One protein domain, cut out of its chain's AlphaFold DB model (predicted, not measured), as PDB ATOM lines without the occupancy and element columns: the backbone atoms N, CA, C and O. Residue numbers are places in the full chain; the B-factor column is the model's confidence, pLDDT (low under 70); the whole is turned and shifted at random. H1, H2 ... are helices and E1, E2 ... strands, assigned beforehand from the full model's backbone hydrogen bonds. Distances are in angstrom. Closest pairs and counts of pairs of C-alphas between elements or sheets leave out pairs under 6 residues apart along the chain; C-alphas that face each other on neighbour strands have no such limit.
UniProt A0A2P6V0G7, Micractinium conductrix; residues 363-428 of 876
ATOM      1  N   VAL A 363     113.084 121.671 125.961       68.75
ATOM      2  CA  VAL A 363     111.964 121.666 126.922       68.75
ATOM      3  C   VAL A 363     110.791 120.821 126.413       68.75
ATOM      4  O   VAL A 363     110.239 120.032 127.176       68.75
ATOM      5  N   VAL A 364     110.429 120.920 125.131       73.75
ATOM      6  CA  VAL A 364     109.364 120.101 124.526       73.75
ATOM      7  C   VAL A 364     109.743 118.617 124.519       73.75
ATOM      8  O   VAL A 364     108.912 117.779 124.867       73.75
ATOM      9  N   ALA A 365     110.996 118.275 124.205       70.31
ATOM     10  CA  ALA A 365     111.497 116.902 124.267       70.31
ATOM     11  C   ALA A 365     111.495 116.349 125.704       70.31
ATOM     12  O   ALA A 365     111.061 115.217 125.922       70.31
ATOM     13  N   ALA A 366     111.909 117.151 126.691       70.06
ATOM     14  CA  ALA A 366     111.877 116.778 128.103       70.06
ATOM     15  C   ALA A 366     110.441 116.571 128.618       70.06
ATOM     16  O   ALA A 366     110.171 115.583 129.297       70.06
ATOM     17  N   LEU A 367     109.498 117.447 128.249       74.56
ATOM     18  CA  LEU A 367     108.079 117.301 128.592       74.56
ATOM     19  C   LEU A 367     107.443 116.076 127.918       74.56
ATOM     20  O   LEU A 367     106.678 115.360 128.561       74.56
ATOM     21  N   ALA A 368     107.788 115.787 126.659       72.50
ATOM     22  CA  ALA A 368     107.330 114.585 125.964       72.50
ATOM     23  C   ALA A 368     107.878 113.297 126.611       72.50
ATOM     24  O   ALA A 368     107.135 112.330 126.779       72.50
ATOM     25  N   ALA A 369     109.146 113.293 127.034       71.06
ATOM     26  CA  ALA A 369     109.738 112.174 127.766       71.06
ATOM     27  C   ALA A 369     109.109 111.993 129.160       71.06
ATOM     28  O   ALA A 369     108.805 110.867 129.552       71.06
ATOM     29  N   LEU A 370     108.839 113.089 129.881       73.75
ATOM     30  CA  LEU A 370     108.146 113.067 131.172       73.75
ATOM     31  C   LEU A 370     106.712 112.527 131.037       73.75
ATOM     32  O   LEU A 370     106.288 111.700 131.839       73.75
ATOM     33  N   ALA A 371     105.983 112.938 129.994       75.94
ATOM     34  CA  ALA A 371     104.657 112.407 129.684       75.94
ATOM     35  C   ALA A 371     104.702 110.908 129.334       75.94
ATOM     36  O   ALA A 371     103.849 110.150 129.793       75.94
ATOM     37  N   GLY A 372     105.722 110.463 128.591       73.31
ATOM     38  CA  GLY A 372     105.967 109.044 128.314       73.31
ATOM     39  C   GLY A 372     106.227 108.225 129.584       73.31
ATOM     40  O   GLY A 372     105.594 107.190 129.779       73.31
ATOM     41  N   LEU A 373     107.085 108.722 130.483       72.25
ATOM     42  CA  LEU A 373     107.349 108.112 131.795       72.25
ATOM     43  C   LEU A 373     106.099 108.064 132.686       72.25
ATOM     44  O   LEU A 373     105.888 107.090 133.404       72.25
ATOM     45  N   MET A 374     105.241 109.086 132.635       76.81
ATOM     46  CA  MET A 374     103.982 109.087 133.386       76.81
ATOM     47  C   MET A 374     102.945 108.124 132.793       76.81
ATOM     48  O   MET A 374     102.214 107.488 133.551       76.81
ATOM     49  N   ALA A 375     102.915 107.948 131.469       73.50
ATOM     50  CA  ALA A 375     102.059 106.958 130.819       73.50
ATOM     51  C   ALA A 375     102.470 105.515 131.167       73.50
ATOM     52  O   ALA A 375     101.606 104.702 131.498       73.50
ATOM     53  N   THR A 376     103.771 105.195 131.163       70.00
ATOM     54  CA  THR A 376     104.255 103.859 131.561       70.00
ATOM     55  C   THR A 376     104.102 103.608 133.062       70.00
ATOM     56  O   THR A 376     103.740 102.500 133.456       70.00
ATOM     57  N   PHE A 377     104.276 104.633 133.905       71.12
ATOM     58  CA  PHE A 377     103.975 104.558 135.338       71.12
ATOM     59  C   PHE A 377     102.500 104.211 135.597       71.12
ATOM     60  O   PHE A 377     102.211 103.314 136.389       71.12
ATOM     61  N   TRP A 378     101.564 104.838 134.871       76.31
ATOM     62  CA  TRP A 378     100.125 104.545 134.977       76.31
ATOM     63  C   TRP A 378      99.751 103.125 134.510       76.31
ATOM     64  O   TRP A 378      98.708 102.601 134.894       76.31
ATOM     65  N   GLN A 379     100.601 102.490 133.698       67.00
ATOM     66  CA  GLN A 379     100.442 101.108 133.220       67.00
ATOM     67  C   GLN A 379     101.132 100.059 134.118       67.00
ATOM     68  O   GLN A 379     101.030  98.864 133.845       67.00
ATOM     69  N   ALA A 380     101.772 100.486 135.214       60.28
ATOM     70  CA  ALA A 380     102.131  99.664 136.375       60.28
ATOM     71  C   ALA A 380     102.936  98.368 136.100       60.28
ATOM     72  O   ALA A 380     102.728  97.349 136.757       60.28
ATOM     73  N   GLN A 381     103.908  98.414 135.181       62.06
ATOM     74  CA  GLN A 381     104.925  97.362 134.996       62.06
ATOM     75  C   GLN A 381     106.335  97.940 135.201       62.06
ATOM     76  O   GLN A 381     107.055  98.258 134.254       62.06
ATOM     77  N   LEU A 382     106.711  98.126 136.470       61.78
ATOM     78  CA  LEU A 382     107.961  98.768 136.896       61.78
ATOM     79  C   LEU A 382     109.154  97.791 136.907       61.78
ATOM     80  O   LEU A 382     109.750  97.525 137.948       61.78
ATOM     81  N   ASP A 383     109.515  97.271 135.734       74.19
ATOM     82  CA  ASP A 383     110.735  96.477 135.549       74.19
ATOM     83  C   ASP A 383     111.964  97.404 135.386       74.19
ATOM     84  O   ASP A 383     111.912  98.407 134.667       74.19
ATOM     85  N   TRP A 384     113.099  97.082 136.019       72.88
ATOM     86  CA  TRP A 384     114.339  97.891 135.964       72.88
ATOM     87  C   TRP A 384     114.822  98.115 134.521       72.88
ATOM     88  O   TRP A 384     115.355  99.172 134.176       72.88
ATOM     89  N   LYS A 385     114.559  97.145 133.640       76.69
ATOM     90  CA  LYS A 385     114.869  97.214 132.205       76.69
ATOM     91  C   LYS A 385     114.122  98.344 131.484       76.69
ATOM     92  O   LYS A 385     114.671  98.918 130.547       76.69
ATOM     93  N   VAL A 386     112.908  98.686 131.930       75.56
ATOM     94  CA  VAL A 386     112.097  99.784 131.367       75.56
ATOM     95  C   VAL A 386     112.661 101.143 131.787       75.56
ATOM     96  O   VAL A 386     112.705 102.065 130.976       75.56
ATOM     97  N   TRP A 387     113.180 101.263 133.013       71.31
ATOM     98  CA  TRP A 387     113.920 102.457 133.437       71.31
ATOM     99  C   TRP A 387     115.220 102.636 132.648       71.31
ATOM    100  O   TRP A 387     115.505 103.741 132.192       71.31
ATOM    101  N   GLY A 388     115.969 101.552 132.416       79.06
ATOM    102  CA  GLY A 388     117.181 101.584 131.592       79.06
ATOM    103  C   GLY A 388     116.919 102.032 130.147       79.06
ATOM    104  O   GLY A 388     117.625 102.902 129.636       79.06
ATOM    105  N   SER A 389     115.881 101.494 129.495       75.88
ATOM    106  CA  SER A 389     115.534 101.879 128.119       75.88
ATOM    107  C   SER A 389     114.953 103.294 128.025       75.88
ATOM    108  O   SER A 389     115.316 104.032 127.108       75.88
ATOM    109  N   ALA A 390     114.131 103.722 128.987       72.00
ATOM    110  CA  ALA A 390     113.613 105.090 129.036       72.00
ATOM    111  C   ALA A 390     114.720 106.129 129.297       72.00
ATOM    112  O   ALA A 390     114.722 107.186 128.666       72.00
ATOM    113  N   LEU A 391     115.695 105.820 130.162       77.00
ATOM    114  CA  LEU A 391     116.847 106.691 130.408       77.00
ATOM    115  C   LEU A 391     117.759 106.793 129.174       77.00
ATOM    116  O   LEU A 391     118.201 107.890 128.845       77.00
ATOM    117  N   MET A 392     117.980 105.695 128.443       81.56
ATOM    118  CA  MET A 392     118.703 105.722 127.162       81.56
ATOM    119  C   MET A 392     117.944 106.481 126.064       81.56
ATOM    120  O   MET A 392     118.561 107.205 125.279       81.56
ATOM    121  N   LEU A 393     116.610 106.391 126.010       78.56
ATOM    122  CA  LEU A 393     115.803 107.174 125.069       78.56
ATOM    123  C   LEU A 393     115.835 108.678 125.404       78.56
ATOM    124  O   LEU A 393     115.948 109.509 124.505       78.56
ATOM    125  N   LEU A 394     115.803 109.038 126.691       75.25
ATOM    126  CA  LEU A 394     115.980 110.421 127.140       75.25
ATOM    127  C   LEU A 394     117.399 110.935 126.847       75.25
ATOM    128  O   LEU A 394     117.549 112.022 126.293       75.25
ATOM    129  N   GLY A 395     118.432 110.147 127.157       78.12
ATOM    130  CA  GLY A 395     119.834 110.497 126.916       78.12
ATOM    131  C   GLY A 395     120.157 110.674 125.432       78.12
ATOM    132  O   GLY A 395     120.775 111.666 125.054       78.12
ATOM    133  N   SER A 396     119.676 109.774 124.571       81.50
ATOM    134  CA  SER A 396     119.857 109.888 123.118       81.50
ATOM    135  C   SER A 396     119.131 111.101 122.525       81.50
ATOM    136  O   SER A 396     119.713 111.798 121.697       81.50
ATOM    137  N   ARG A 397     117.917 111.440 122.988       75.19
ATOM    138  CA  ARG A 397     117.221 112.669 122.557       75.19
ATOM    139  C   ARG A 397     117.871 113.947 123.087       75.19
ATOM    140  O   ARG A 397     117.979 114.909 122.332       75.19
ATOM    141  N   ALA A 398     118.347 113.961 124.331       73.50
ATOM    142  CA  ALA A 398     119.105 115.089 124.877       73.50
ATOM    143  C   ALA A 398     120.421 115.305 124.106       73.50
ATOM    144  O   ALA A 398     120.740 116.433 123.736       73.50
ATOM    145  N   SER A 399     121.133 114.216 123.794       79.56
ATOM    146  CA  SER A 399     122.340 114.221 122.964       79.56
ATOM    147  C   SER A 399     122.062 114.738 121.546       79.56
ATOM    148  O   SER A 399     122.746 115.646 121.083       79.56
ATOM    149  N   GLN A 400     121.003 114.257 120.883       81.38
ATOM    150  CA  GLN A 400     120.608 114.718 119.547       81.38
ATOM    151  C   GLN A 400     120.331 116.232 119.511       81.38
ATOM    152  O   GLN A 400     120.837 116.926 118.630       81.38
ATOM    153  N   VAL A 401     119.578 116.758 120.486       74.06
ATOM    154  CA  VAL A 401     119.295 118.201 120.582       74.06
ATOM    155  C   VAL A 401     120.564 118.999 120.907       74.06
ATOM    156  O   VAL A 401     120.740 120.093 120.381       74.06
ATOM    157  N   TYR A 402     121.490 118.454 121.706       77.50
ATOM    158  CA  TYR A 402     122.789 119.083 121.968       77.50
ATOM    159  C   TYR A 402     123.688 119.136 120.721       77.50
ATOM    160  O   TYR A 402     124.269 120.182 120.429       77.50
ATOM    161  N   PHE A 403     123.779 118.052 119.945       82.75
ATOM    162  CA  PHE A 403     124.530 118.047 118.685       82.75
ATOM    163  C   PHE A 403     123.928 119.014 117.660       82.75
ATOM    164  O   PHE A 403     124.672 119.750 117.012       82.75
ATOM    165  N   GLN A 404     122.596 119.094 117.571       78.06
ATOM    166  CA  GLN A 404     121.926 120.102 116.746       78.06
ATOM    167  C   GLN A 404     122.247 121.530 117.228       78.06
ATOM    168  O   GLN A 404     122.664 122.356 116.419       78.06
ATOM    169  N   ALA A 405     122.175 121.799 118.540       70.12
ATOM    170  CA  ALA A 405     122.574 123.080 119.138       70.12
ATOM    171  C   ALA A 405     124.017 123.477 118.785       70.12
ATOM    172  O   ALA A 405     124.310 124.653 118.556       70.12
ATOM    173  N   SER A 406     124.931 122.501 118.770       77.50
ATOM    174  CA  SER A 406     126.328 122.732 118.407       77.50
ATOM    175  C   SER A 406     126.506 122.964 116.908       77.50
ATOM    176  O   SER A 406     127.328 123.793 116.533       77.50
ATOM    177  N   SER A 407     125.745 122.275 116.056       78.69
ATOM    178  CA  SER A 407     125.794 122.477 114.604       78.69
ATOM    179  C   SER A 407     125.283 123.869 114.217       78.69
ATOM    180  O   SER A 407     125.974 124.604 113.513       78.69
ATOM    181  N   GLU A 408     124.135 124.282 114.766       72.94
ATOM    182  CA  GLU A 408     123.546 125.609 114.533       72.94
ATOM    183  C   GLU A 408     124.479 126.739 115.012       72.94
ATOM    184  O   GLU A 408     124.693 127.711 114.289       72.94
ATOM    185  N   ARG A 409     125.132 126.584 116.176       72.62
ATOM    186  CA  ARG A 409     126.210 127.491 116.626       72.62
ATOM    187  C   ARG A 409     127.365 127.581 115.632       72.62
ATOM    188  O   ARG A 409     127.810 128.683 115.321       72.62
ATOM    189  N   ASN A 410     127.851 126.435 115.159       79.75
ATOM    190  CA  ASN A 410     128.985 126.370 114.242       79.75
ATOM    191  C   ASN A 410     128.644 126.980 112.872       79.75
ATOM    192  O   ASN A 410     129.549 127.443 112.184       79.75
ATOM    193  N   GLU A 411     127.375 126.956 112.453       79.06
ATOM    194  CA  GLU A 411     126.890 127.644 111.247       79.06
ATOM    195  C   GLU A 411     126.905 129.162 111.442       79.06
ATOM    196  O   GLU A 411     127.573 129.867 110.692       79.06
ATOM    197  N   ILE A 412     126.296 129.645 112.528       71.62
ATOM    198  CA  ILE A 412     126.261 131.070 112.892       71.62
ATOM    199  C   ILE A 412     127.680 131.650 113.028       71.62
ATOM    200  O   ILE A 412     127.943 132.771 112.591       71.62
ATOM    201  N   GLU A 413     128.626 130.896 113.597       76.31
ATOM    202  CA  GLU A 413     130.028 131.317 113.661       76.31
ATOM    203  C   GLU A 413     130.687 131.395 112.272       76.31
ATOM    204  O   GLU A 413     131.456 132.323 112.009       76.31
ATOM    205  N   ARG A 414     130.374 130.468 111.357       79.12
ATOM    206  CA  ARG A 414     130.890 130.489 109.978       79.12
ATOM    207  C   ARG A 414     130.299 131.639 109.160       79.12
ATOM    208  O   ARG A 414     131.066 132.330 108.495       79.12
ATOM    209  N   GLU A 415     128.999 131.911 109.269       73.69
ATOM    210  CA  GLU A 415     128.350 133.080 108.654       73.69
ATOM    211  C   GLU A 415     128.941 134.397 109.184       73.69
ATOM    212  O   GLU A 415     129.370 135.250 108.407       73.69
ATOM    213  N   MET A 416     129.065 134.537 110.508       74.12
ATOM    214  CA  MET A 416     129.676 135.704 111.153       74.12
ATOM    215  C   MET A 416     131.130 135.927 110.704       74.12
ATOM    216  O   MET A 416     131.535 137.061 110.438       74.12
ATOM    217  N   ASN A 417     131.935 134.862 110.636       80.25
ATOM    218  CA  ASN A 417     133.333 134.953 110.217       80.25
ATOM    219  C   ASN A 417     133.468 135.239 108.712       80.25
ATOM    220  O   ASN A 417     134.375 135.978 108.327       80.25
ATOM    221  N   LYS A 418     132.549 134.731 107.877       78.81
ATOM    222  CA  LYS A 418     132.439 135.081 106.453       78.81
ATOM    223  C   LYS A 418     132.137 136.573 106.281       78.81
ATOM    224  O   LYS A 418     132.920 137.259 105.631       78.81
ATOM    225  N   LEU A 419     131.088 137.091 106.929       74.25
ATOM    226  CA  LEU A 419     130.737 138.515 106.859       74.25
ATOM    227  C   LEU A 419     131.892 139.405 107.337       74.25
ATOM    228  O   LEU A 419     132.226 140.386 106.682       74.25
ATOM    229  N   LEU A 420     132.559 139.054 108.441       77.00
ATOM    230  CA  LEU A 420     133.727 139.807 108.910       77.00
ATOM    231  C   LEU A 420     134.889 139.797 107.922       77.00
ATOM    232  O   LEU A 420     135.576 140.810 107.804       77.00
ATOM    233  N   PHE A 421     135.127 138.683 107.229       80.62
ATOM    234  CA  PHE A 421     136.135 138.613 106.175       80.62
ATOM    235  C   PHE A 421     135.754 139.516 104.994       80.62
ATOM    236  O   PHE A 421     136.564 140.341 104.583       80.62
ATOM    237  N   GLU A 422     134.507 139.436 104.525       80.25
ATOM    238  CA  GLU A 422     133.971 140.246 103.419       80.25
ATOM    239  C   GLU A 422     133.962 141.753 103.731       80.25
ATOM    240  O   GLU A 422     134.195 142.562 102.837       80.25
ATOM    241  N   ARG A 423     133.770 142.152 104.999       80.12
ATOM    242  CA  ARG A 423     133.874 143.560 105.434       80.12
ATOM    243  C   ARG A 423     135.295 144.022 105.773       80.12
ATOM    244  O   ARG A 423     135.474 145.213 106.017       80.12
ATOM    245  N   THR A 424     136.300 143.143 105.843       85.69
ATOM    246  CA  THR A 424     137.671 143.536 106.232       85.69
ATOM    247  C   THR A 424     138.385 144.230 105.070       85.69
ATOM    248  O   THR A 424     138.763 143.589 104.094       85.69
ATOM    249  N   VAL A 425     138.656 145.530 105.217       85.75
ATOM    250  CA  VAL A 425     139.437 146.324 104.250       85.75
ATOM    251  C   VAL A 425     140.931 146.036 104.397       85.75
ATOM    252  O   VAL A 425     141.627 145.792 103.414       85.75
ATOM    253  N   ALA A 426     141.437 146.067 105.634       85.50
ATOM    254  CA  ALA A 426     142.865 145.961 105.919       85.50
ATOM    255  C   ALA A 426     143.144 145.404 107.327       85.50
ATOM    256  O   ALA A 426     142.316 145.493 108.237       85.50
ATOM    257  N   THR A 427     144.338 144.831 107.525       86.50
ATOM    258  CA  THR A 427     144.795 144.310 108.828       86.50
ATOM    259  C   THR A 427     146.263 144.642 109.098       86.50
ATOM    260  O   THR A 427     147.086 144.652 108.183       86.50
ATOM    261  N   GLN A 428     146.596 144.891 110.367       87.06
ATOM    262  CA  GLN A 428     147.931 145.276 110.838       87.06
ATOM    263  C   GLN A 428     148.505 146.457 110.027       87.06
ATOM    264  O   GLN A 428     147.785 147.426 109.796       87.06
TER     265      GLN A 428
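What this domain is: This is residues 363 to 428 of the 876 residues of a protein of Micractinium conductrix (UniProt A0A2P6V0G7). What shape would one see first? It is a lopsided helical hairpin: the short helix H1 leads into a tight link, and the long helix H2 folds back side by side with it and runs far on past it. The far part of H2, residues 402 to 423, sticks out as an arm, with the short strand E1 at its end. What is it made of, and how large is it? The printed part has 66 residues with two named helices and one named strand, in the order H1, H2, E1, and its class is mostly helix. It is extended, a rod with a radius of gyration of the C-alphas of 21.1 A and spans of 69 by 18 by 12 A.

Where its parts are: Where does the first helix run? H1 is residues 363 to 378, 22.3 A from first to last C-alpha, and C-alpha 363 is at (111.964, 121.666, 126.922). Where are the other two elements? H2 is residues 384 to 423, 58.3 A long, beginning with C-alpha 384 at (114.339, 97.891, 135.964). E1 is residues 424 to 427, 7.6 A long, and ends with C-alpha 427 at (144.795, 144.310, 108.828).

How they stand to each other: How do the helices stand to each other? H1 and H2 form a helical hairpin and touch, the closest C-alphas being those of Ala 369 and Leu 394, 6.5 A apart. They run opposite ways at a shallow tilt of 6 degrees, and H2 touches H1 with residues 390 to 398 alone. Where is E1? It is apart from H1, meets H2 only through their link, and pairs with no named strand. What do the backbones show? In H1 and H2 every O i to N i+4 pair is within hydrogen-bond range.

The domain as a whole: How far does it reach? The two C-alphas farthest apart, those of Ala 380 and Gln 428, are 69.5 A apart. Is it continuous? The printed part has no cut, and both links are tight. Where is confidence low? The mean pLDDT of the printed part is 75.7, and residue 363 and residues 379 to 382 are under 70.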